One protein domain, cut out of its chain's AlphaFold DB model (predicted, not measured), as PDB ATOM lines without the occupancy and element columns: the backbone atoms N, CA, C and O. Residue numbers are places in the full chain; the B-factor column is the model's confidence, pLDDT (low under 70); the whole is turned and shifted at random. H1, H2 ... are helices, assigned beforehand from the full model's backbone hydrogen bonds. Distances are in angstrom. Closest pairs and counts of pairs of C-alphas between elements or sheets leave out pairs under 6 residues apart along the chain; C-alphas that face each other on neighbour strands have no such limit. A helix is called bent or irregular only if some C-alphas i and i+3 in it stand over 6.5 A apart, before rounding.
ATOM      1  N   PHE A 183     232.089 199.956 239.152       88.44
ATOM      2  CA  PHE A 183     232.133 198.787 238.273       88.44
ATOM      3  C   PHE A 183     232.208 197.510 239.110       88.44
ATOM      4  O   PHE A 183     233.051 197.395 239.999       88.44
ATOM      5  N   ILE A 184     231.338 196.544 238.813       90.44
ATOM      6  CA  ILE A 184     231.391 195.195 239.383       90.44
ATOM      7  C   ILE A 184     232.070 194.313 238.337       90.44
ATOM      8  O   ILE A 184     231.525 194.116 237.255       90.44
ATOM      9  N   ILE A 185     233.275 193.829 238.641       90.69
ATOM     10  CA  ILE A 185     234.126 193.088 237.701       90.69
ATOM     11  C   ILE A 185     234.311 191.631 238.134       90.69
ATOM     12  O   ILE A 185     234.323 191.323 239.328       90.69
ATOM     13  N   THR A 186     234.497 190.729 237.170       91.75
ATOM     14  CA  THR A 186     234.964 189.364 237.454       91.75
ATOM     15  C   THR A 186     236.492 189.355 237.622       91.75
ATOM     16  O   THR A 186     237.177 190.225 237.076       91.75
ATOM     17  N   PRO A 187     237.083 188.354 238.303       90.88
ATOM     18  CA  PRO A 187     238.542 188.220 238.394       90.88
ATOM     19  C   PRO A 187     239.257 188.021 237.044       90.88
ATOM     20  O   PRO A 187     240.477 188.137 236.987       90.88
ATOM     21  N   GLN A 188     238.526 187.723 235.962       87.50
ATOM     22  CA  GLN A 188     239.088 187.648 234.607       87.50
ATOM     23  C   GLN A 188     239.496 189.034 234.094       87.50
ATOM     24  O   GLN A 188     240.533 189.147 233.452       87.50
ATOM     25  N   VAL A 189     238.758 190.091 234.457       89.50
ATOM     26  CA  VAL A 189     239.082 191.478 234.082       89.50
ATOM     27  C   VAL A 189     240.492 191.860 234.526       89.50
ATOM     28  O   VAL A 189     241.230 192.466 233.763       89.50
ATOM     29  N   LEU A 190     240.908 191.445 235.727       89.44
ATOM     30  CA  LEU A 190     242.254 191.729 236.232       89.44
ATOM     31  C   LEU A 190     243.350 191.065 235.385       89.44
ATOM     32  O   LEU A 190     244.394 191.674 235.185       89.44
ATOM     33  N   LYS A 191     243.094 189.870 234.837       88.81
ATOM     34  CA  LYS A 191     244.017 189.203 233.905       88.81
ATOM     35  C   LYS A 191     244.078 189.910 232.561       88.81
ATOM     36  O   LYS A 191     245.158 190.110 232.038       88.81
ATOM     37  N   LEU A 192     242.947 190.385 232.044       87.62
ATOM     38  CA  LEU A 192     242.925 191.151 230.795       87.62
ATOM     39  C   LEU A 192     243.734 192.456 230.896       87.62
ATOM     40  O   LEU A 192     244.305 192.875 229.899       87.62
ATOM     41  N   PHE A 193     243.825 193.070 232.082       90.38
ATOM     42  CA  PHE A 193     244.732 194.196 232.354       90.38
ATOM     43  C   PHE A 193     246.201 193.772 232.588       90.38
ATOM     44  O   PHE A 193     247.096 194.589 232.396       90.38
ATOM     45  N   GLU A 194     246.465 192.526 232.996       89.56
ATOM     46  CA  GLU A 194     247.817 191.941 233.096       89.56
ATOM     47  C   GLU A 194     248.363 191.554 231.707       89.56
ATOM     48  O   GLU A 194     249.534 191.779 231.419       89.56
ATOM     49  N   ASP A 195     247.497 191.038 230.828       88.75
ATOM     50  CA  ASP A 195     247.808 190.655 229.447       88.75
ATOM     51  C   ASP A 195     247.895 191.876 228.498       88.75
ATOM     52  O   ASP A 195     248.667 191.856 227.539       88.75
ATOM     53  N   ASN A 196     247.117 192.947 228.742       86.75
ATOM     54  CA  ASN A 196     247.026 194.134 227.873       86.75
ATOM     55  C   ASN A 196     247.464 195.418 228.604       86.75
ATOM     56  O   ASN A 196     246.640 196.197 229.090       86.75
ATOM     57  N   PHE A 197     248.776 195.672 228.622       86.81
ATOM     58  CA  PHE A 197     249.396 196.844 229.264       86.81
ATOM     59  C   PHE A 197     248.915 198.213 228.738       86.81
ATOM     60  O   PHE A 197     249.084 199.222 229.421       86.81
ATOM     61  N   ASP A 198     248.295 198.257 227.556       87.62
ATOM     62  CA  ASP A 198     247.751 199.481 226.952       87.62
ATOM     63  C   ASP A 198     246.496 200.015 227.675       87.62
ATOM     64  O   ASP A 198     246.091 201.160 227.462       87.62
ATOM     65  N   TYR A 199     245.852 199.212 228.531       88.44
ATOM     66  CA  TYR A 199     244.631 199.604 229.240       88.44
ATOM     67  C   TYR A 199     244.945 200.443 230.494       88.44
ATOM     68  O   TYR A 199     245.190 199.911 231.576       88.44
ATOM     69  N   GLN A 200     244.863 201.772 230.389       87.19
ATOM     70  CA  GLN A 200     245.109 202.697 231.509       87.19
ATOM     71  C   GLN A 200     243.829 203.055 232.284       87.19
ATOM     72  O   GLN A 200     243.863 203.361 233.476       87.19
ATOM     73  N   CYS A 201     242.682 203.059 231.607       85.62
ATOM     74  CA  CYS A 201     241.410 203.581 232.091       85.62
ATOM     75  C   CYS A 201     240.242 202.683 231.671       85.62
ATOM     76  O   CYS A 201     239.868 202.633 230.498       85.62
ATOM     77  N   ILE A 202     239.559 202.072 232.648       87.12
ATOM     78  CA  ILE A 202     238.447 201.138 232.391       87.12
ATOM     79  C   ILE A 202     237.342 201.723 231.485       87.12
ATOM     80  O   ILE A 202     236.812 201.026 230.626       87.12
ATOM     81  N   LYS A 203     237.038 203.023 231.621       84.25
ATOM     82  CA  LYS A 203     236.024 203.722 230.812       84.25
ATOM     83  C   LYS A 203     236.430 204.004 229.367       84.25
ATOM     84  O   LYS A 203     235.550 204.045 228.514       84.25
ATOM     85  N   LYS A 204     237.705 204.311 229.123       86.00
ATOM     86  CA  LYS A 204     238.181 204.805 227.823       86.00
ATOM     87  C   LYS A 204     238.779 203.704 226.968       86.00
ATOM     88  O   LYS A 204     238.579 203.728 225.762       86.00
ATOM     89  N   ASP A 205     239.455 202.751 227.602       88.38
ATOM     90  CA  ASP A 205     240.333 201.820 226.906       88.38
ATOM     91  C   ASP A 205     239.709 200.423 226.965       88.38
ATOM     92  O   ASP A 205     239.289 199.895 225.943       88.38
ATOM     93  N   PHE A 206     239.516 199.865 228.166       88.81
ATOM     94  CA  PHE A 206     238.954 198.520 228.361       88.81
ATOM     95  C   PHE A 206     237.544 198.360 227.759       88.81
ATOM     96  O   PHE A 206     237.333 197.498 226.907       88.81
ATOM     97  N   ILE A 207     236.583 199.214 228.148       88.69
ATOM     98  CA  ILE A 207     235.204 199.143 227.623       88.69
ATOM     99  C   ILE A 207     235.170 199.401 226.107       88.69
ATOM    100  O   ILE A 207     234.453 198.707 225.392       88.69
ATOM    101  N   TYR A 208     235.950 200.361 225.600       87.69
ATOM    102  CA  TYR A 208     236.004 200.661 224.165       87.69
ATOM    103  C   TYR A 208     236.591 199.496 223.360       87.69
ATOM    104  O   TYR A 208     235.997 199.081 222.368       87.69
ATOM    105  N   ASN A 209     237.719 198.938 223.806       86.50
ATOM    106  CA  ASN A 209     238.417 197.877 223.091       86.50
ATOM    107  C   ASN A 209     237.621 196.566 223.094       86.50
ATOM    108  O   ASN A 209     237.504 195.957 222.036       86.50
ATOM    109  N   ILE A 210     236.971 196.181 224.203       86.88
ATOM    110  CA  ILE A 210     236.056 195.021 224.220       86.88
ATOM    111  C   ILE A 210     234.869 195.232 223.272       86.88
ATOM    112  O   ILE A 210     234.531 194.341 222.498       86.88
ATOM    113  N   LEU A 211     234.255 196.422 223.261       85.69
ATOM    114  CA  LEU A 211     233.149 196.717 222.341       85.69
ATOM    115  C   LEU A 211     233.579 196.776 220.862       85.69
ATOM    116  O   LEU A 211     232.723 196.636 219.987       85.69
ATOM    117  N   LYS A 212     234.879 196.959 220.594       84.75
ATOM    118  CA  LYS A 212     235.497 197.010 219.260       84.75
ATOM    119  C   LYS A 212     236.018 195.653 218.763       84.75
ATOM    120  O   LYS A 212     236.321 195.538 217.578       84.75
ATOM    121  N   GLN A 213     236.114 194.628 219.615       80.62
ATOM    122  CA  GLN A 213     236.517 193.282 219.193       80.62
ATOM    123  C   GLN A 213     235.529 192.710 218.161       80.62
ATOM    124  O   GLN A 213     234.330 192.601 218.421       80.62
ATOM    125  N   GLU A 214     236.047 192.301 216.999       70.31
ATOM    126  CA  GLU A 214     235.259 191.680 215.923       70.31
ATOM    127  C   GLU A 214     234.620 190.357 216.375       70.31
ATOM    128  O   GLU A 214     233.474 190.053 216.038       70.31
ATOM    129  N   ILE A 215     235.350 189.587 217.187       69.75
ATOM    130  CA  ILE A 215     234.867 188.361 217.822       69.75
ATOM    131  C   ILE A 215     234.486 188.695 219.265       69.75
ATOM    132  O   ILE A 215     235.349 188.819 220.130       69.75
ATOM    133  N   LYS A 216     233.183 188.804 219.538       68.44
ATOM    134  CA  LYS A 216     232.666 189.030 220.896       68.44
ATOM    135  C   LYS A 216     232.768 187.758 221.735       68.44
ATOM    136  O   LYS A 216     231.860 186.930 221.738       68.44
ATOM    137  N   ILE A 217     233.898 187.610 222.421       73.56
ATOM    138  CA  ILE A 217     234.141 186.562 223.425       73.56
ATOM    139  C   ILE A 217     233.592 186.989 224.800       73.56
ATOM    140  O   ILE A 217     233.236 186.144 225.619       73.56
ATOM    141  N   GLU A 218     233.501 188.299 225.042       80.44
ATOM    142  CA  GLU A 218     233.214 188.896 226.349       80.44
ATOM    143  C   GLU A 218     231.995 189.829 226.296       80.44
ATOM    144  O   GLU A 218     231.747 190.506 225.296       80.44
ATOM    145  N   GLU A 219     231.232 189.877 227.392       83.00
ATOM    146  CA  GLU A 219     230.020 190.691 227.525       83.00
ATOM    147  C   GLU A 219     230.149 191.693 228.682       83.00
ATOM    148  O   GLU A 219     230.627 191.362 229.768       83.00
ATOM    149  N   ILE A 220     229.683 192.925 228.456       88.06
ATOM    150  CA  ILE A 220     229.631 193.994 229.460       88.06
ATOM    151  C   ILE A 220     228.161 194.315 229.735       88.06
ATOM    152  O   ILE A 220     227.443 194.774 228.847       88.06
ATOM    153  N   TYR A 221     227.719 194.107 230.975       87.88
ATOM    154  CA  TYR A 221     226.351 194.404 231.400       87.88
ATOM    155  C   TYR A 221     226.243 195.801 232.022       87.88
ATOM    156  O   TYR A 221     227.085 196.208 232.823       87.88
ATOM    157  N   VAL A 222     225.165 196.516 231.696       87.12
ATOM    158  CA  VAL A 222     224.810 197.810 232.296       87.12
ATOM    159  C   VAL A 222     223.559 197.627 233.151       87.12
ATOM    160  O   VAL A 222     222.560 197.088 232.682       87.12
ATOM    161  N   HIS A 223     223.605 198.084 234.402       85.12
ATOM    162  CA  HIS A 223     222.466 198.057 235.317       85.12
ATOM    163  C   HIS A 223     221.955 199.484 235.564       85.12
ATOM    164  O   HIS A 223     222.591 200.266 236.270       85.12
TER     165      HIS A 223
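Overview. This is residues 183 to 223 of the 866 residues of the protein "eIF-2B GDP-GTP exchange factor subunit epsilon" of Plasmodium falciparum UGT5.1 (UniProt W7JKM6). Two short helices, H1 and H2, point crosswise to each other, and after H2 the backbone swings out in a loop, where residues 212 to 217 stick out, and folds back as a tail. The printed part has 41 residues with two named helices, H1 then H2, and no named strand. Its class is all helix, though under half of the residues, 20 of 41, are in named elements. It is compact, with a radius of gyration of the C-alphas of 10.0 A and spans of 25 by 24 by 18 A.

Arrangement. H1, residues 187 to 195, is joined by a short link of 6 residues to H2, residues 202 to 212. The two helices are near each other, with 5 pairs of C-alphas within 10 A and the closest at 8.2 A. O i to N i+4 pairs are within hydrogen-bond range in 4 of 5 cases in H1 and 4 of 7 in H2.

Along the chain. H1 begins at C-alpha 187 (238.542, 188.220, 238.394) and is 13.1 A long. H2 is 14.1 A long and ends at C-alpha 212 (235.497, 197.010, 219.260). It is neither bent nor irregular, but only just: C-alphas 203 and 206 are 6.5 A apart.

Size, cuts and confidence. The two C-alphas farthest apart, those of Phe 197 and His 223, are 27.6 A apart. The printed part has no cut. Its mean pLDDT is 85.7, with residues 215 to 216 under 70.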